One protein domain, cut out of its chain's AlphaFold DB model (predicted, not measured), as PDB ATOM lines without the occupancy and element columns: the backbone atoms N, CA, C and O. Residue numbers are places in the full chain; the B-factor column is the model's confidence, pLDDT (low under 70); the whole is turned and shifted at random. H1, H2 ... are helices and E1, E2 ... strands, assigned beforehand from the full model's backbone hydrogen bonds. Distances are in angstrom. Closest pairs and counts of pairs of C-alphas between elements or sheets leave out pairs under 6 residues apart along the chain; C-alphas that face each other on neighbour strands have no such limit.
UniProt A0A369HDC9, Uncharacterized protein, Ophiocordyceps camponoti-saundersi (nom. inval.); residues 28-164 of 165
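This is residues 28 to 164 of the 165 residues of an uncharacterized protein of Ophiocordyceps camponoti-saundersi (nom. inval.) (UniProt A0A369HDC9). Two small three-stranded sheets lie on either side of the helix H1, E1, E5 and E2 over one side of it and E3, E4 and E6 over the other. The long helix H5 runs slantwise from the edge strand E3 toward the first sheet, the short helix H3 packs over E4 on the other face of the sheet E3, E4 and E6, and residues 140 to 159 form the long loop joining the two sheets. The printed part has 137 residues, in the order E1 H1 E2 H2 H3 E3 H4 E4 H5 E5 E6, of mixed class. The sheet E3, E4, E6 is antiparallel and the sheet E1, E5, E2 mixed. The whole is compact, with a radius of gyration of the C-alphas of 14.0 A and spans of 39 by 30 by 30 A.

Begin at E4, residues 102 to 108, the inner strand between E3, residues 84 to 89, and E6, residues 160 to 163. Across E3 and E4 find N 85 and O 107 at 2.8 A; across E4 and E6, N 104 and O 161 at 2.8 A. H1, residues 35 to 46, is on this sheet at a height of 8.7 A and runs along E4 at 8 degrees on the local plane; its closest C-alphas to E4 are Asp 36 and Val 107, 5.7 A. H5, residues 109 to 129, is on the same face as H1, and the two touch only at their ends, Ile 37 and Gln 111 being closest at 7.0 A between C-alphas, at a steep tilt of 61 degrees. H1 and H5 on that one face make two layers with the sheet, helices over strands. H3, residues 75 to 80, is on the opposite face over E4, height 7.3 A. H2, residues 63 to 72, only grazes this sheet. In the other sheet, E5, residues 133 to 139, has staggered pairing: parallel with E1, residues 28 to 30, N 29 and O 137 at 2.9 A, and antiparallel with E2, residues 55 to 57, N 56 and O 134 at 2.9 A. H1 is on it too, at a height of 10.3 A. H4, residues 95 to 98, only grazes both sheets. In H1, H2 and H5 every O i to N i+4 pair is within hydrogen-bond range; H3 has 0 of 2, and 1 of 3 O i to N i+3 pairs.

Find C-alpha 28 at (-22.336, -41.971, 22.685), where E1 begins. H5 runs 30.4 A from C-alpha 109 at (-24.237, -29.767, 8.996); E5 measures 19.4 A, E4 18.9 A, E3 16.1 A and H1 16.0 A. E6 ends at C-alpha 163, (-10.668, -44.750, -0.068).

The farthest C-alphas, of Arg 128 and Gly 155, are 40.9 A apart. The printed part has no cut, and the link from E5 to E6 is long. pLDDT is under 70 at residues 73, 76, 79 to 81, 99 to 100 and 164.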
ATOM      1  N   THR A  28     -21.113 -41.458  23.319       95.94
ATOM      2  CA  THR A  28     -22.336 -41.971  22.685       95.94
ATOM      3  C   THR A  28     -22.842 -41.000  21.633       95.94
ATOM      4  O   THR A  28     -23.080 -39.832  21.929       95.94
ATOM      5  N   PHE A  29     -23.075 -41.499  20.422       97.00
ATOM      6  CA  PHE A  29     -23.771 -40.769  19.369       97.00
ATOM      7  C   PHE A  29     -25.227 -41.219  19.306       97.00
ATOM      8  O   PHE A  29     -25.516 -42.388  19.066       97.00
ATOM      9  N   LEU A  30     -26.151 -40.291  19.553       97.81
ATOM     10  CA  LEU A  30     -27.588 -40.557  19.515       97.81
ATOM     11  C   LEU A  30     -28.078 -40.567  18.063       97.81
ATOM     12  O   LEU A  30     -28.143 -39.527  17.407       97.81
ATOM     13  N   CYS A  31     -28.436 -41.740  17.550       98.06
ATOM     14  CA  CYS A  31     -28.721 -41.924  16.130       98.06
ATOM     15  C   CYS A  31     -30.053 -41.329  15.676       98.06
ATOM     16  O   CYS A  31     -30.205 -41.023  14.499       98.06
ATOM     17  N   GLN A  32     -30.988 -41.074  16.591       97.75
ATOM     18  CA  GLN A  32     -32.181 -40.280  16.291       97.75
ATOM     19  C   GLN A  32     -31.858 -38.802  16.014       97.75
ATOM     20  O   GLN A  32     -32.623 -38.127  15.335       97.75
ATOM     21  N   GLU A  33     -30.729 -38.296  16.520       97.81
ATOM     22  CA  GLU A  33     -30.283 -36.919  16.288       97.81
ATOM     23  C   GLU A  33     -29.270 -36.804  15.151       97.81
ATOM     24  O   GLU A  33     -29.133 -35.737  14.551       97.81
ATOM     25  N   MET A  34     -28.540 -37.887  14.880       98.12
ATOM     26  CA  MET A  34     -27.478 -37.942  13.881       98.12
ATOM     27  C   MET A  34     -27.577 -39.194  12.985       98.12
ATOM     28  O   MET A  34     -26.620 -39.971  12.906       98.12
ATOM     29  N   PRO A  35     -28.718 -39.429  12.305       98.00
ATOM     30  CA  PRO A  35     -28.954 -40.683  11.593       98.00
ATOM     31  C   PRO A  35     -27.975 -40.946  10.443       98.00
ATOM     32  O   PRO A  35     -27.578 -42.092  10.229       98.00
ATOM     33  N   ASP A  36     -27.536 -39.909   9.723       97.69
ATOM     34  CA  ASP A  36     -26.587 -40.072   8.617       97.69
ATOM     35  C   ASP A  36     -25.163 -40.351   9.124       97.69
ATOM     36  O   ASP A  36     -24.423 -41.088   8.477       97.69
ATOM     37  N   ILE A  37     -24.789 -39.816  10.290       97.94
ATOM     38  CA  ILE A  37     -23.504 -40.120  10.938       97.94
ATOM     39  C   ILE A  37     -23.487 -41.557  11.445       97.94
ATOM     40  O   ILE A  37     -22.554 -42.296  11.142       97.94
ATOM     41  N   CYS A  38     -24.529 -41.980  12.168       98.19
ATOM     42  CA  CYS A  38     -24.620 -43.364  12.624       98.19
ATOM     43  C   CYS A  38     -24.597 -44.340  11.448       98.19
ATOM     44  O   CYS A  38     -23.883 -45.333  11.502       98.19
ATOM     45  N   THR A  39     -25.297 -44.015  10.359       98.12
ATOM     46  CA  THR A  39     -25.254 -44.806   9.125       98.12
ATOM     47  C   THR A  39     -23.829 -44.938   8.579       98.12
ATOM     48  O   THR A  39     -23.404 -46.050   8.272       98.12
ATOM     49  N   ASN A  40     -23.061 -43.841   8.528       97.62
ATOM     50  CA  ASN A  40     -21.670 -43.865   8.069       97.62
ATOM     51  C   ASN A  40     -20.772 -44.746   8.956       97.62
ATOM     52  O   ASN A  40     -19.988 -45.548   8.453       97.62
ATOM     53  N   ILE A  41     -20.903 -44.620  10.281       97.56
ATOM     54  CA  ILE A  41     -20.129 -45.415  11.247       97.56
ATOM     55  C   ILE A  41     -20.478 -46.896  11.107       97.56
ATOM     56  O   ILE A  41     -19.596 -47.740  10.995       97.56
ATOM     57  N   CYS A  42     -21.766 -47.220  11.043       97.62
ATOM     58  CA  CYS A  42     -22.232 -48.588  10.881       97.62
ATOM     59  C   CYS A  42     -21.786 -49.211   9.555       97.62
ATOM     60  O   CYS A  42     -21.356 -50.365   9.533       97.62
ATOM     61  N   TRP A  43     -21.803 -48.440   8.465       96.94
ATOM     62  CA  TRP A  43     -21.208 -48.868   7.205       96.94
ATOM     63  C   TRP A  43     -19.718 -49.176   7.372       96.94
ATOM     64  O   TRP A  43     -19.265 -50.254   6.995       96.94
ATOM     65  N   ALA A  44     -18.958 -48.261   7.973       95.94
ATOM     66  CA  ALA A  44     -17.523 -48.415   8.169       95.94
ATOM     67  C   ALA A  44     -17.146 -49.665   8.974       95.94
ATOM     68  O   ALA A  44     -16.205 -50.370   8.614       95.94
ATOM     69  N   VAL A  45     -17.883 -49.960  10.041       95.88
ATOM     70  CA  VAL A  45     -17.533 -51.046  10.968       95.88
ATOM     71  C   VAL A  45     -18.102 -52.404  10.545       95.88
ATOM     72  O   VAL A  45     -17.563 -53.437  10.936       95.88
ATOM     73  N   ARG A  46     -19.151 -52.433   9.707       95.62
ATOM     74  CA  ARG A  46     -19.833 -53.683   9.311       95.62
ATOM     75  C   ARG A  46     -19.768 -54.030   7.830       95.62
ATOM     76  O   ARG A  46     -19.850 -55.209   7.500       95.62
ATOM     77  N   CYS A  47     -19.683 -53.034   6.953       95.56
ATOM     78  CA  CYS A  47     -19.918 -53.202   5.516       95.56
ATOM     79  C   CYS A  47     -18.753 -52.777   4.621       95.56
ATOM     80  O   CYS A  47     -18.662 -53.246   3.487       95.56
ATOM     81  N   ALA A  48     -17.886 -51.889   5.101       93.56
ATOM     82  CA  ALA A  48     -16.685 -51.487   4.389       93.56
ATOM     83  C   ALA A  48     -15.755 -52.687   4.133       93.56
ATOM     84  O   ALA A  48     -15.807 -53.696   4.837       93.56
ATOM     85  N   ASN A  49     -14.895 -52.577   3.120       90.75
ATOM     86  CA  ASN A  49     -13.931 -53.620   2.784       90.75
ATOM     87  C   ASN A  49     -12.511 -53.042   2.588       90.75
ATOM     88  O   ASN A  49     -12.244 -52.442   1.545       90.75
ATOM     89  N   PRO A  50     -11.594 -53.225   3.557       91.88
ATOM     90  CA  PRO A  50     -11.829 -53.867   4.853       91.88
ATOM     91  C   PRO A  50     -12.749 -53.029   5.751       91.88
ATOM     92  O   PRO A  50     -12.933 -51.829   5.518       91.88
ATOM     93  N   THR A  51     -13.319 -53.669   6.772       94.31
ATOM     94  CA  THR A  51     -14.031 -52.964   7.842       94.31
ATOM     95  C   THR A  51     -13.052 -52.208   8.731       94.31
ATOM     96  O   THR A  51     -11.868 -52.540   8.822       94.31
ATOM     97  N   LEU A  52     -13.557 -51.168   9.388       94.38
ATOM     98  CA  LEU A  52     -12.793 -50.302  10.277       94.38
ATOM     99  C   LEU A  52     -13.114 -50.620  11.748       94.38
ATOM    100  O   LEU A  52     -14.230 -51.043  12.053       94.38
ATOM    101  N   PRO A  53     -12.160 -50.441  12.678       93.75
ATOM    102  CA  PRO A  53     -12.350 -50.812  14.079       93.75
ATOM    103  C   PRO A  53     -13.326 -49.870  14.795       93.75
ATOM    104  O   PRO A  53     -13.358 -48.681  14.500       93.75
ATOM    105  N   GLU A  54     -14.083 -50.383  15.771       91.31
ATOM    106  CA  GLU A  54     -14.944 -49.583  16.671       91.31
ATOM    107  C   GLU A  54     -14.194 -48.986  17.871       91.31
ATOM    108  O   GLU A  54     -14.610 -47.977  18.444       91.31
ATOM    109  N   GLN A  55     -13.110 -49.645  18.291       94.31
ATOM    110  CA  GLN A  55     -12.201 -49.137  19.310       94.31
ATOM    111  C   GLN A  55     -11.130 -48.297  18.618       94.31
ATOM    112  O   GLN A  55     -10.440 -48.791  17.730       94.31
ATOM    113  N   LEU A  56     -11.013 -47.041  19.031       96.38
ATOM    114  CA  LEU A  56     -10.149 -46.046  18.407       96.38
ATOM    115  C   LEU A  56      -9.185 -45.454  19.430       96.38
ATOM    116  O   LEU A  56      -9.426 -45.508  20.641       96.38
ATOM    117  N   THR A  57      -8.111 -44.846  18.937       96.94
ATOM    118  CA  THR A  57      -7.072 -44.253  19.778       96.94
ATOM    119  C   THR A  57      -6.876 -42.784  19.433       96.94
ATOM    120  O   THR A  57      -6.484 -42.447  18.321       96.94
ATOM    121  N   LEU A  58      -7.108 -41.894  20.398       97.00
ATOM    122  CA  LEU A  58      -6.772 -40.477  20.271       97.00
ATOM    123  C   LEU A  58      -5.255 -40.292  20.197       97.00
ATOM    124  O   LEU A  58      -4.515 -40.722  21.091       97.00
ATOM    125  N   ASP A  59      -4.802 -39.594  19.159       95.25
ATOM    126  CA  ASP A  59      -3.394 -39.232  18.979       95.25
ATOM    127  C   ASP A  59      -3.136 -37.722  19.018       95.25
ATOM    128  O   ASP A  59      -1.991 -37.294  18.896       95.25
ATOM    129  N   PHE A  60      -4.183 -36.938  19.300       93.62
ATOM    130  CA  PHE A  60      -4.131 -35.489  19.513       93.62
ATOM    131  C   PHE A  60      -3.364 -34.762  18.392       93.62
ATOM    132  O   PHE A  60      -2.363 -34.090  18.665       93.62
ATOM    133  N   PRO A  61      -3.805 -34.901  17.130       93.88
ATOM    134  CA  PRO A  61      -3.074 -34.370  15.988       93.88
ATOM    135  C   PRO A  61      -3.017 -32.840  16.032       93.88
ATOM    136  O   PRO A  61      -3.914 -32.184  16.563       93.88
ATOM    137  N   SER A  62      -1.984 -32.263  15.413       93.75
ATOM    138  CA  SER A  62      -1.987 -30.831  15.101       93.75
ATOM    139  C   SER A  62      -3.074 -30.507  14.072       93.75
ATOM    140  O   SER A  62      -3.491 -31.376  13.301       93.75
ATOM    141  N   ASP A  63      -3.483 -29.241  13.982       91.06
ATOM    142  CA  ASP A  63      -4.482 -28.796  12.998       91.06
ATOM    143  C   ASP A  63      -4.069 -29.111  11.555       91.06
ATOM    144  O   ASP A  63      -4.914 -29.424  10.713       91.06
ATOM    145  N   GLN A  64      -2.762 -29.093  11.274       92.56
ATOM    146  CA  GLN A  64      -2.208 -29.476   9.979       92.56
ATOM    147  C   GLN A  64      -2.438 -30.965   9.691       92.56
ATOM    148  O   GLN A  64      -2.935 -31.306   8.619       92.56
ATOM    149  N   VAL A  65      -2.120 -31.849  10.645       92.25
ATOM    150  CA  VAL A  65      -2.332 -33.300  10.499       92.25
ATOM    151  C   VAL A  65      -3.824 -33.611  10.397       92.25
ATOM    152  O   VAL A  65      -4.239 -34.373   9.527       92.25
ATOM    153  N   ARG A  66      -4.652 -32.961  11.221       90.62
ATOM    154  CA  ARG A  66      -6.113 -33.083  11.171       90.62
ATOM    155  C   ARG A  66      -6.664 -32.684   9.800       90.62
ATOM    156  O   ARG A  66      -7.451 -33.420   9.209       90.62
ATOM    157  N   SER A  67      -6.216 -31.549   9.266       87.88
ATOM    158  CA  SER A  67      -6.608 -31.068   7.935       87.88
ATOM    159  C   SER A  67      -6.153 -32.014   6.827       87.88
ATOM    160  O   SER A  67      -6.911 -32.281   5.901       87.88
ATOM    161  N   GLN A  68      -4.943 -32.570   6.929       88.31
ATOM    162  CA  GLN A  68      -4.445 -33.553   5.970       88.31
ATOM    163  C   GLN A  68      -5.342 -34.796   5.921       88.31
ATOM    164  O   GLN A  68      -5.727 -35.203   4.829       88.31
ATOM    165  N   ARG A  69      -5.737 -35.337   7.081       88.88
ATOM    166  CA  ARG A  69      -6.637 -36.502   7.195       88.88
ATOM    167  C   ARG A  69      -8.013 -36.254   6.573       88.88
ATOM    168  O   ARG A  69      -8.584 -37.130   5.934       88.88
ATOM    169  N   LEU A  70      -8.534 -35.037   6.728       85.12
ATOM    170  CA  LEU A  70      -9.795 -34.615   6.109       85.12
ATOM    171  C   LEU A  70      -9.677 -34.349   4.600       85.12
ATOM    172  O   LEU A  70     -10.675 -34.407   3.892       85.12
ATOM    173  N   ASN A  71      -8.482 -34.036   4.100       82.38
ATOM    174  CA  ASN A  71      -8.250 -33.827   2.672       82.38
ATOM    175  C   ASN A  71      -7.996 -35.143   1.925       82.38
ATOM    176  O   ASN A  71      -8.255 -35.222   0.726       82.38
ATOM    177  N   THR A  72      -7.471 -36.161   2.612       77.69
ATOM    178  CA  THR A  72      -7.263 -37.503   2.048       77.69
ATOM    179  C   THR A  72      -8.538 -38.336   2.001       77.69
ATOM    180  O   THR A  72      -8.572 -39.351   1.310       77.69
ATOM    181  N   SER A  73      -9.593 -37.924   2.699       69.69
ATOM    182  CA  SER A  73     -10.925 -38.494   2.533       69.69
ATOM    183  C   SER A  73     -11.617 -37.884   1.307       69.69
ATOM    184  O   SER A  73     -11.365 -36.740   0.926       69.69
ATOM    185  N   SER A  74     -12.522 -38.626   0.665       76.12
ATOM    186  CA  SER A  74     -13.227 -38.197  -0.561       76.12
ATOM    187  C   SER A  74     -14.246 -37.052  -0.355       76.12
ATOM    188  O   SER A  74     -15.178 -36.851  -1.138       76.12
ATOM    189  N   CYS A  75     -14.046 -36.227   0.674       74.81
ATOM    190  CA  CYS A  75     -14.904 -35.135   1.118       74.81
ATOM    191  C   CYS A  75     -15.128 -34.016   0.094       74.81
ATOM    192  O   CYS A  75     -16.076 -33.236   0.237       74.81
ATOM    193  N   ALA A  76     -14.309 -33.935  -0.959       68.62
ATOM    194  CA  ALA A  76     -14.430 -32.922  -2.008       68.62
ATOM    195  C   ALA A  76     -15.831 -32.892  -2.651       68.62
ATOM    196  O   ALA A  76     -16.295 -31.835  -3.083       68.62
ATOM    197  N   ARG A  77     -16.551 -34.021  -2.672       70.75
ATOM    198  CA  ARG A  77     -17.898 -34.131  -3.254       70.75
ATOM    199  C   ARG A  77     -19.000 -33.486  -2.412       70.75
ATOM    200  O   ARG A  77     -20.008 -33.062  -2.975       70.75
ATOM    201  N   CYS A  78     -18.793 -33.314  -1.106       79.62
ATOM    202  CA  CYS A  78     -19.778 -32.672  -0.232       79.62
ATOM    203  C   CYS A  78     -19.873 -31.157  -0.451       79.62
ATOM    204  O   CYS A  78     -20.906 -30.563  -0.155       79.62
ATOM    205  N   SER A  79     -18.844 -30.537  -1.041       68.81
ATOM    206  CA  SER A  79     -18.793 -29.094  -1.329       68.81
ATOM    207  C   SER A  79     -19.906 -28.595  -2.262       68.81
ATOM    208  O   SER A  79     -20.253 -27.415  -2.236       68.81
ATOM    209  N   LYS A  80     -20.496 -29.489  -3.068       69.50
ATOM    210  CA  LYS A  80     -21.543 -29.150  -4.043       69.50
ATOM    211  C   LYS A  80     -22.924 -28.947  -3.412       69.50
ATOM    212  O   LYS A  80     -23.774 -28.309  -4.028       69.50
ATOM    213  N   ASN A  81     -23.144 -29.434  -2.189       69.56
ATOM    214  CA  ASN A  81     -24.444 -29.388  -1.523       69.56
ATOM    215  C   ASN A  81     -24.427 -28.362  -0.381       69.56
ATOM    216  O   ASN A  81     -23.867 -28.588   0.692       69.56
ATOM    217  N   LYS A  82     -25.071 -27.207  -0.596       71.81
ATOM    218  CA  LYS A  82     -25.253 -26.201   0.462       71.81
ATOM    219  C   LYS A  82     -26.072 -26.828   1.599       71.81
ATOM    220  O   LYS A  82     -27.217 -27.204   1.388       71.81
ATOM    221  N   GLY A  83     -25.479 -26.949   2.787       81.31
ATOM    222  CA  GLY A  83     -26.128 -27.534   3.970       81.31
ATOM    223  C   GLY A  83     -25.585 -28.897   4.400       81.31
ATOM    224  O   GLY A  83     -25.924 -29.353   5.493       81.31
ATOM    225  N   SER A  84     -24.701 -29.515   3.613       88.56
ATOM    226  CA  SER A  84     -23.968 -30.703   4.049       88.56
ATOM    227  C   SER A  84     -22.575 -30.366   4.590       88.56
ATOM    228  O   SER A  84     -22.004 -29.298   4.328       88.56
ATOM    229  N   SER A  85     -22.063 -31.300   5.382       91.81
ATOM    230  CA  SER A  85     -20.680 -31.438   5.819       91.81
ATOM    231  C   SER A  85     -20.180 -32.820   5.421       91.81
ATOM    232  O   SER A  85     -20.974 -33.733   5.185       91.81
ATOM    233  N   CYS A  86     -18.864 -32.983   5.349       91.62
ATOM    234  CA  CYS A  86     -18.281 -34.304   5.198       91.62
ATOM    235  C   CYS A  86     -18.080 -34.949   6.566       91.62
ATOM    236  O   CYS A  86     -17.388 -34.384   7.411       91.62
ATOM    237  N   ASN A  87     -18.659 -36.128   6.751       94.81
ATOM    238  CA  ASN A  87     -18.362 -36.992   7.874       94.81
ATOM    239  C   ASN A  87     -17.311 -38.016   7.465       94.81
ATOM    240  O   ASN A  87     -17.424 -38.599   6.388       94.81
ATOM    241  N   THR A  88     -16.320 -38.253   8.318       94.12
ATOM    242  CA  THR A  88     -15.267 -39.246   8.085       94.12
ATOM    243  C   THR A  88     -15.187 -40.219   9.247       94.12
ATOM    244  O   THR A  88     -15.218 -39.807  10.409       94.12
ATOM    245  N   TYR A  89     -15.026 -41.498   8.925       95.06
ATOM    246  CA  TYR A  89     -14.694 -42.546   9.873       95.06
ATOM    247  C   TYR A  89     -13.404 -43.266   9.436       95.06
ATOM    248  O   TYR A  89     -13.326 -43.681   8.276       95.06
ATOM    249  N   PRO A  90     -12.406 -43.431  10.325       95.31
ATOM    250  CA  PRO A  90     -12.370 -42.934  11.707       95.31
ATOM    251  C   PRO A  90     -12.317 -41.390  11.772       95.31
ATOM    252  O   PRO A  90     -11.925 -40.761  10.781       95.31
ATOM    253  N   PRO A  91     -12.732 -40.757  12.890       94.81
ATOM    254  CA  PRO A  91     -12.616 -39.310  13.070       94.81
ATOM    255  C   PRO A  91     -11.158 -38.842  12.960       94.81
ATOM    256  O   PRO A  91     -10.252 -39.575  13.360       94.81
ATOM    257  N   PRO A  92     -10.898 -37.623  12.458       93.31
ATOM    258  CA  PRO A  92      -9.537 -37.161  12.192       93.31
ATOM    259  C   PRO A  92      -8.692 -36.978  13.464       93.31
ATOM    260  O   PRO A  92      -7.477 -36.826  13.361       93.31
ATOM    261  N   GLU A  93      -9.297 -36.996  14.654       95.00
ATOM    262  CA  GLU A  93      -8.634 -36.948  15.962       95.00
ATOM    263  C   GLU A  93      -7.971 -38.278  16.384       95.00
ATOM    264  O   GLU A  93      -7.329 -38.319  17.438       95.00
ATOM    265  N   THR A  94      -8.140 -39.361  15.609       95.62
ATOM    266  CA  THR A  94      -7.659 -40.705  15.974       95.62
ATOM    267  C   THR A  94      -6.502 -41.191  15.103       95.62
ATOM    268  O   THR A  94      -6.411 -40.845  13.925       95.62
ATOM    269  N   SER A  95      -5.625 -42.045  15.635       94.94
ATOM    270  CA  SER A  95      -4.487 -42.590  14.878       94.94
ATOM    271  C   SER A  95      -4.903 -43.453  13.691       94.94
ATOM    272  O   SER A  95      -4.201 -43.499  12.683       94.94
ATOM    273  N   GLU A  96      -6.059 -44.110  13.774       93.69
ATOM    274  CA  GLU A  96      -6.600 -44.951  12.706       93.69
ATOM    275  C   GLU A  96      -6.961 -44.117  11.468       93.69
ATOM    276  O   GLU A  96      -6.871 -44.608  10.346       93.69
ATOM    277  N   SER A  97      -7.267 -42.827  11.652       91.12
ATOM    278  CA  SER A  97      -7.438 -41.876  10.550       91.12
ATOM    279  C   SER A  97      -6.113 -41.443   9.897       91.12
ATOM    280  O   SER A  97      -6.109 -40.745   8.892       91.12
ATOM    281  N   GLY A  98      -4.955 -41.830  10.440       83.12
ATOM    282  CA  GLY A  98      -3.667 -41.655   9.763       83.12
ATOM    283  C   GLY A  98      -3.420 -42.674   8.643       83.12
ATOM    284  O   GLY A  98      -2.538 -42.459   7.811       83.12
ATOM    285  N   GLY A  99      -4.166 -43.784   8.621       68.56
ATOM    286  CA  GLY A  99      -4.105 -44.776   7.549       68.56
ATOM    287  C   GLY A  99      -4.850 -44.308   6.297       68.56
ATOM    288  O   GLY A  99      -5.753 -43.490   6.374       68.56
ATOM    289  N   LYS A 100      -4.534 -44.865   5.121       68.44
ATOM    290  CA  LYS A 100      -5.235 -44.530   3.861       68.44
ATOM    291  C   LYS A 100      -6.687 -45.040   3.782       68.44
ATOM    292  O   LYS A 100      -7.314 -44.920   2.735       68.44
ATOM    293  N   GLN A 101      -7.205 -45.657   4.842       85.12
ATOM    294  CA  GLN A 101      -8.527 -46.273   4.854       85.12
ATOM    295  C   GLN A 101      -9.497 -45.394   5.629       85.12
ATOM    296  O   GLN A 101      -9.451 -45.307   6.852       85.12
ATOM    297  N   HIS A 102     -10.404 -44.774   4.887       90.31
ATOM    298  CA  HIS A 102     -11.478 -43.966   5.439       90.31
ATOM    299  C   HIS A 102     -12.775 -44.307   4.745       90.31
ATOM    300  O   HIS A 102     -12.779 -44.562   3.541       90.31
ATOM    301  N   VAL A 103     -13.868 -44.212   5.489       93.56
ATOM    302  CA  VAL A 103     -15.204 -44.083   4.920       93.56
ATOM    303  C   VAL A 103     -15.672 -42.654   5.134       93.56
ATOM    304  O   VAL A 103     -15.610 -42.122   6.244       93.56
ATOM    305  N   SER A 104     -16.137 -42.025   4.064       93.69
ATOM    306  CA  SER A 104     -16.726 -40.693   4.109       93.69
ATOM    307  C   SER A 104     -18.168 -40.699   3.616       93.69
ATOM    308  O   SER A 104     -18.503 -41.446   2.702       93.69
ATOM    309  N   ARG A 105     -19.011 -39.851   4.211       93.56
ATOM    310  CA  ARG A 105     -20.405 -39.628   3.804       93.56
ATOM    311  C   ARG A 105     -20.733 -38.151   3.938       93.56
ATOM    312  O   ARG A 105     -20.378 -37.513   4.928       93.56
ATOM    313  N   CYS A 106     -21.449 -37.592   2.968       93.25
ATOM    314  CA  CYS A 106     -22.001 -36.249   3.130       93.25
ATOM    315  C   CYS A 106     -23.225 -36.304   4.049       93.25
ATOM    316  O   CYS A 106     -24.204 -36.989   3.736       93.25
ATOM    317  N   VAL A 107     -23.183 -35.560   5.152       95.12
ATOM    318  CA  VAL A 107     -24.214 -35.535   6.203       95.12
ATOM    319  C   VAL A 107     -24.730 -34.107   6.417       95.12
ATOM    320  O   VAL A 107     -24.038 -33.158   6.044       95.12
ATOM    321  N   PRO A 108     -25.915 -33.894   7.016       95.69
ATOM    322  CA  PRO A 108     -26.370 -32.557   7.387       95.69
ATOM    323  C   PRO A 108     -25.401 -31.869   8.357       95.69
ATOM    324  O   PRO A 108     -24.912 -32.490   9.302       95.69
ATOM    325  N   ARG A 109     -25.155 -30.567   8.159       94.62
ATOM    326  CA  ARG A 109     -24.237 -29.767   8.996       94.62
ATOM    327  C   ARG A 109     -24.544 -29.834  10.486       94.62
ATOM    328  O   ARG A 109     -23.622 -29.878  11.291       94.62
ATOM    329  N   GLU A 110     -25.825 -29.851  10.842       96.06
ATOM    330  CA  GLU A 110     -26.254 -29.946  12.236       96.06
ATOM    331  C   GLU A 110     -25.770 -31.248  12.885       96.06
ATOM    332  O   GLU A 110     -25.228 -31.217  13.987       96.06
ATOM    333  N   GLN A 111     -25.883 -32.380  12.177       97.75
ATOM    334  CA  GLN A 111     -25.392 -33.661  12.682       97.75
ATOM    335  C   GLN A 111     -23.875 -33.608  12.876       97.75
ATOM    336  O   GLN A 111     -23.378 -33.990  13.933       97.75
ATOM    337  N   GLN A 112     -23.139 -33.070  11.893       96.44
ATOM    338  CA  GLN A 112     -21.682 -32.951  12.001       96.44
ATOM    339  C   GLN A 112     -21.274 -32.082  13.195       96.44
ATOM    340  O   GLN A 112     -20.392 -32.467  13.952       96.44
ATOM    341  N   SER A 113     -21.960 -30.957  13.418       96.69
ATOM    342  CA  SER A 113     -21.685 -30.079  14.559       96.69
ATOM    343  C   SER A 113     -21.894 -30.779  15.905       96.69
ATOM    344  O   SER A 113     -21.150 -30.508  16.846       96.69
ATOM    345  N   LYS A 114     -22.892 -31.664  16.014       97.94
ATOM    346  CA  LYS A 114     -23.139 -32.450  17.231       97.94
ATOM    347  C   LYS A 114     -22.028 -33.474  17.474       97.94
ATOM    348  O   LYS A 114     -21.532 -33.564  18.596       97.94
ATOM    349  N   GLN A 115     -21.592 -34.191  16.432       97.50
ATOM    350  CA  GLN A 115     -20.446 -35.098  16.541       97.50
ATOM    351  C   GLN A 115     -19.171 -34.337  16.923       97.50
ATOM    352  O   GLN A 115     -18.476 -34.762  17.844       97.50
ATOM    353  N   ASP A 116     -18.872 -33.222  16.255       95.94
ATOM    354  CA  ASP A 116     -17.666 -32.430  16.513       95.94
ATOM    355  C   ASP A 116     -17.639 -31.915  17.960       95.94
ATOM    356  O   ASP A 116     -16.610 -32.000  18.628       95.94
ATOM    357  N   ALA A 117     -18.780 -31.451  18.483       97.00
ATOM    358  CA  ALA A 117     -18.900 -31.021  19.875       97.00
ATOM    359  C   ALA A 117     -18.647 -32.173  20.865       97.00
ATOM    360  O   ALA A 117     -17.908 -31.998  21.836       97.00
ATOM    361  N   ALA A 118     -19.215 -33.356  20.613       97.00
ATOM    362  CA  ALA A 118     -19.007 -34.531  21.456       97.00
ATOM    363  C   ALA A 118     -17.545 -35.015  21.417       97.00
ATOM    364  O   ALA A 118     -16.955 -35.307  22.458       97.00
ATOM    365  N   MET A 119     -16.927 -35.029  20.232       97.00
ATOM    366  CA  MET A 119     -15.511 -35.371  20.066       97.00
ATOM    367  C   MET A 119     -14.595 -34.360  20.761       97.00
ATOM    368  O   MET A 119     -13.646 -34.763  21.427       97.00
ATOM    369  N   ALA A 120     -14.889 -33.059  20.674       95.81
ATOM    370  CA  ALA A 120     -14.117 -32.026  21.363       95.81
ATOM    371  C   ALA A 120     -14.152 -32.204  22.891       95.81
ATOM    372  O   ALA A 120     -13.114 -32.109  23.547       95.81
ATOM    373  N   GLN A 121     -15.323 -32.524  23.456       96.12
ATOM    374  CA  GLN A 121     -15.463 -32.818  24.886       96.12
ATOM    375  C   GLN A 121     -14.655 -34.055  25.300       96.12
ATOM    376  O   GLN A 121     -13.946 -34.011  26.309       96.12
ATOM    377  N   LEU A 122     -14.717 -35.131  24.507       96.12
ATOM    378  CA  LEU A 122     -13.943 -36.349  24.745       96.12
ATOM    379  C   LEU A 122     -12.437 -36.064  24.712       96.12
ATOM    380  O   LEU A 122     -11.723 -36.406  25.655       96.12
ATOM    381  N   VAL A 123     -11.962 -35.397  23.656       95.94
ATOM    382  CA  VAL A 123     -10.550 -35.037  23.473       95.94
ATOM    383  C   VAL A 123     -10.042 -34.208  24.646       95.94
ATOM    384  O   VAL A 123      -8.977 -34.507  25.183       95.94
ATOM    385  N   GLU A 124     -10.804 -33.208  25.083       95.62
ATOM    386  CA  GLU A 124     -10.413 -32.357  26.206       95.62
ATOM    387  C   GLU A 124     -10.401 -33.116  27.542       95.62
ATOM    388  O   GLU A 124      -9.517 -32.920  28.379       95.62
ATOM    389  N   ALA A 125     -11.350 -34.026  27.772       95.44
ATOM    390  CA  ALA A 125     -11.324 -34.891  28.949       95.44
ATOM    391  C   ALA A 125     -10.100 -35.825  28.943       95.44
ATOM    392  O   ALA A 125      -9.431 -35.983  29.966       95.44
ATOM    393  N   TYR A 126      -9.781 -36.407  27.788       96.38
ATOM    394  CA  TYR A 126      -8.749 -37.434  27.648       96.38
ATOM    395  C   TYR A 126      -7.341 -36.846  27.654       96.38
ATOM    396  O   TYR A 126      -6.421 -37.418  28.238       96.38
ATOM    397  N   ARG A 127      -7.182 -35.632  27.119       94.44
ATOM    398  CA  ARG A 127      -5.943 -34.861  27.238       94.44
ATOM    399  C   ARG A 127      -5.582 -34.590  28.702       94.44
ATOM    400  O   ARG A 127      -4.407 -34.638  29.051       94.44
ATOM    401  N   ARG A 128      -6.577 -34.344  29.564       93.69
ATOM    402  CA  ARG A 128      -6.368 -34.047  30.993       93.69
ATOM    403  C   ARG A 128      -6.041 -35.277  31.837       93.69
ATOM    404  O   ARG A 128      -5.277 -35.158  32.788       93.69
ATOM    405  N   ASN A 129      -6.613 -36.437  31.518       93.12
ATOM    406  CA  ASN A 129      -6.449 -37.660  32.318       93.12
ATOM    407  C   ASN A 129      -5.463 -38.683  31.717       93.12
ATOM    408  O   ASN A 129      -5.211 -39.718  32.330       93.12
ATOM    409  N   GLY A 130      -4.917 -38.417  30.526       92.06
ATOM    410  CA  GLY A 130      -3.937 -39.273  29.852       92.06
ATOM    411  C   GLY A 130      -4.517 -40.514  29.164       92.06
ATOM    412  O   GLY A 130      -3.757 -41.270  28.555       92.06
ATOM    413  N   ARG A 131      -5.839 -40.735  29.213       95.00
ATOM    414  CA  ARG A 131      -6.502 -41.809  28.459       95.00
ATOM    415  C   ARG A 131      -6.427 -41.506  26.962       95.00
ATOM    416  O   ARG A 131      -6.427 -40.352  26.544       95.00
ATOM    417  N   ARG A 132      -6.369 -42.555  26.139       95.69
ATOM    418  CA  ARG A 132      -6.280 -42.424  24.672       95.69
ATOM    419  C   ARG A 132      -7.253 -43.321  23.930       95.69
ATOM    420  O   ARG A 132      -7.823 -42.894  22.935       95.69
ATOM    421  N   THR A 133      -7.463 -44.534  24.420       96.56
ATOM    422  CA  THR A 133      -8.379 -45.491  23.800       96.56
ATOM    423  C   THR A 133      -9.812 -45.229  24.235       96.56
ATOM    424  O   THR A 133     -10.077 -45.059  25.429       96.56
ATOM    425  N   PHE A 134     -10.726 -45.225  23.273       96.00
ATOM    426  CA  PHE A 134     -12.157 -45.094  23.504       96.00
ATOM    427  C   PHE A 134     -12.941 -45.975  22.531       96.00
ATOM    428  O   PHE A 134     -12.445 -46.331  21.459       96.00
ATOM    429  N   ARG A 135     -14.174 -46.327  22.892       95.00
ATOM    430  CA  ARG A 135     -15.127 -46.957  21.970       95.00
ATOM    431  C   ARG A 135     -16.286 -46.015  21.689       95.00
ATOM    432  O   ARG A 135     -16.823 -45.395  22.606       95.00
ATOM    433  N   ILE A 136     -16.696 -45.943  20.426       94.62
ATOM    434  CA  ILE A 136     -17.918 -45.235  20.052       94.62
ATOM    435  C   ILE A 136     -19.115 -46.128  20.354       94.62
ATOM    436  O   ILE A 136     -19.221 -47.237  19.833       94.62
ATOM    437  N   ASN A 137     -20.031 -45.628  21.173       94.94
ATOM    438  CA  ASN A 137     -21.342 -46.227  21.356       94.94
ATOM    439  C   ASN A 137     -22.375 -45.525  20.466       94.94
ATOM    440  O   ASN A 137     -22.383 -44.298  20.349       94.94
ATOM    441  N   LEU A 138     -23.276 -46.298  19.862       96.44
ATOM    442  CA  LEU A 138     -24.371 -45.778  19.045       96.44
ATOM    443  C   LEU A 138     -25.684 -45.951  19.809       96.44
ATOM    444  O   LEU A 138     -26.161 -47.066  20.016       96.44
ATOM    445  N   GLY A 139     -26.259 -44.840  20.265       96.00
ATOM    446  CA  GLY A 139     -27.531 -44.822  20.979       96.00
ATOM    447  C   GLY A 139     -28.705 -44.911  20.009       96.00
ATOM    448  O   GLY A 139     -28.765 -44.148  19.049       96.00
ATOM    449  N   ASN A 140     -29.651 -45.816  20.279       96.75
ATOM    450  CA  ASN A 140     -30.814 -46.091  19.424       96.75
ATOM    451  C   ASN A 140     -30.451 -46.348  17.938       96.75
ATOM    452  O   ASN A 140     -30.925 -45.637  17.049       96.75
ATOM    453  N   PRO A 141     -29.634 -47.375  17.633       96.44
ATOM    454  CA  PRO A 141     -29.181 -47.659  16.267       96.44
ATOM    455  C   PRO A 141     -30.310 -48.060  15.298       96.44
ATOM    456  O   PRO A 141     -30.079 -48.122  14.097       96.44
ATOM    457  N   GLY A 142     -31.521 -48.329  15.799       96.38
ATOM    458  CA  GLY A 142     -32.718 -48.603  14.996       96.38
ATOM    459  C   GLY A 142     -33.595 -47.378  14.719       96.38
ATOM    460  O   GLY A 142     -34.729 -47.538  14.270       96.38
ATOM    461  N   ALA A 143     -33.125 -46.164  15.028       97.31
ATOM    462  CA  ALA A 143     -33.878 -44.941  14.768       97.31
ATOM    463  C   ALA A 143     -34.203 -44.765  13.272       97.31
ATOM    464  O   ALA A 143     -33.462 -45.197  12.388       97.31
ATOM    465  N   THR A 144     -35.310 -44.083  12.976       96.56
ATOM    466  CA  THR A 144     -35.728 -43.805  11.597       96.56
ATOM    467  C   THR A 144     -34.629 -43.087  10.811       96.56
ATOM    468  O   THR A 144     -34.089 -42.078  11.256       96.56
ATOM    469  N   GLY A 145     -34.328 -43.595   9.614       94.38
ATOM    470  CA  GLY A 145     -33.308 -43.030   8.724       94.38
ATOM    471  C   GLY A 145     -31.895 -43.574   8.947       94.38
ATOM    472  O   GLY A 145     -31.030 -43.312   8.115       94.38
ATOM    473  N   VAL A 146     -31.668 -44.358  10.004       97.12
ATOM    474  CA  VAL A 146     -30.409 -45.078  10.226       97.12
ATOM    475  C   VAL A 146     -30.377 -46.342   9.370       97.12
ATOM    476  O   VAL A 146     -31.389 -47.033   9.240       97.12
ATOM    477  N   LYS A 147     -29.220 -46.657   8.782       96.44
ATOM    478  CA  LYS A 147     -28.996 -47.903   8.037       96.44
ATOM    479  C   LYS A 147     -27.745 -48.623   8.523       96.44
ATOM    480  O   LYS A 147     -26.833 -48.017   9.078       96.44
ATOM    481  N   TYR A 148     -27.696 -49.921   8.236       95.62
ATOM    482  CA  TYR A 148     -26.531 -50.790   8.426       95.62
ATOM    483  C   TYR A 148     -26.098 -50.981   9.877       95.62
ATOM    484  O   TYR A 148     -25.010 -51.502  10.090       95.62
ATOM    485  N   CYS A 149     -26.894 -50.597  10.876       95.56
ATOM    486  CA  CYS A 149     -26.505 -50.712  12.285       95.56
ATOM    487  C   CYS A 149     -27.024 -51.981  12.974       95.56
ATOM    488  O   CYS A 149     -26.487 -52.358  14.011       95.56
ATOM    489  N   LEU A 150     -28.042 -52.647  12.420       93.12
ATOM    490  CA  LEU A 150     -28.686 -53.821  13.014       93.12
ATOM    491  C   LEU A 150     -28.359 -55.097  12.235       93.12
ATOM    492  O   LEU A 150     -27.226 -55.545  12.239       93.12
ATOM    493  N   SER A 151     -29.315 -55.734  11.571       88.25
ATOM    494  CA  SER A 151     -29.096 -56.967  10.800       88.25
ATOM    495  C   SER A 151     -29.344 -56.769   9.305       88.25
ATOM    496  O   SER A 151     -29.564 -57.734   8.575       88.25
ATOM    497  N   GLU A 152     -29.345 -55.520   8.841       91.50
ATOM    498  CA  GLU A 152     -29.521 -55.191   7.433       91.50
ATOM    499  C   GLU A 152     -28.350 -55.724   6.602       91.50
ATOM    500  O   GLU A 152     -27.205 -55.774   7.057       91.50
ATOM    501  N   ARG A 153     -28.631 -56.109   5.352       91.69
ATOM    502  CA  ARG A 153     -27.584 -56.481   4.397       91.69
ATOM    503  C   ARG A 153     -26.787 -55.248   3.977       91.69
ATOM    504  O   ARG A 153     -27.354 -54.176   3.766       91.69
ATOM    505  N   CYS A 154     -25.488 -55.437   3.774       93.38
ATOM    506  CA  CYS A 154     -24.612 -54.409   3.232       93.38
ATOM    507  C   CYS A 154     -24.937 -54.152   1.755       93.38
ATOM    508  O   CYS A 154     -24.619 -54.958   0.883       93.38
ATOM    509  N   GLY A 155     -25.590 -53.024   1.489       91.50
ATOM    510  CA  GLY A 155     -25.837 -52.491   0.152       91.50
ATOM    511  C   GLY A 155     -25.687 -50.976   0.195       91.50
ATOM    512  O   GLY A 155     -26.563 -50.304   0.739       91.50
ATOM    513  N   ASN A 156     -24.560 -50.467  -0.314       87.19
ATOM    514  CA  ASN A 156     -24.199 -49.045  -0.261       87.19
ATOM    515  C   ASN A 156     -25.313 -48.223  -0.913       87.19
ATOM    516  O   ASN A 156     -25.691 -48.504  -2.051       87.19
ATOM    517  N   ASP A 157     -25.836 -47.211  -0.220       86.50
ATOM    518  CA  ASP A 157     -26.869 -46.328  -0.773       86.50
ATOM    519  C   ASP A 157     -26.293 -45.246  -1.701       86.50
ATOM    520  O   ASP A 157     -26.971 -44.274  -2.031       86.50
ATOM    521  N   THR A 158     -25.058 -45.458  -2.161       87.06
ATOM    522  CA  THR A 158     -24.210 -44.603  -2.998       87.06
ATOM    523  C   THR A 158     -23.702 -43.337  -2.311       87.06
ATOM    524  O   THR A 158     -23.136 -42.471  -2.978       87.06
ATOM    525  N   ARG A 159     -23.876 -43.217  -0.986       90.94
ATOM    526  CA  ARG A 159     -23.418 -42.050  -0.217       90.94
ATOM    527  C   ARG A 159     -22.145 -42.308   0.580       90.94
ATOM    528  O   ARG A 159     -21.492 -41.328   0.932       90.94
ATOM    529  N   GLU A 160     -21.800 -43.564   0.872       91.69
ATOM    530  CA  GLU A 160     -20.515 -43.911   1.480       91.69
ATOM    531  C   GLU A 160     -19.421 -44.083   0.433       91.69
ATOM    532  O   GLU A 160     -19.531 -44.886  -0.496       91.69
ATOM    533  N   GLU A 161     -18.315 -43.382   0.637       90.88
ATOM    534  CA  GLU A 161     -17.120 -43.482  -0.186       90.88
ATOM    535  C   GLU A 161     -15.967 -44.012   0.651       90.88
ATOM    536  O   GLU A 161     -15.590 -43.399   1.651       90.88
ATOM    537  N   GLN A 162     -15.400 -45.141   0.222       87.50
ATOM    538  CA  GLN A 162     -14.234 -45.739   0.850       87.50
ATOM    539  C   GLN A 162     -12.996 -45.494  -0.008       87.50
ATOM    540  O   GLN A 162     -12.954 -45.892  -1.172       87.50
ATOM    541  N   VAL A 163     -11.984 -44.853   0.571       74.88
ATOM    542  CA  VAL A 163     -10.668 -44.750  -0.068       74.88
ATOM    543  C   VAL A 163      -9.915 -46.048   0.223       74.88
ATOM    544  O   VAL A 163      -9.735 -46.419   1.384       74.88
ATOM    545  N   SER A 164      -9.534 -46.777  -0.827       59.50
ATOM    546  CA  SER A 164      -8.663 -47.950  -0.722       59.50
ATOM    547  C   SER A 164      -7.196 -47.517  -0.667       59.50
ATOM    548  O   SER A 164      -6.806 -46.572  -1.355       59.50
TER     549      SER A 164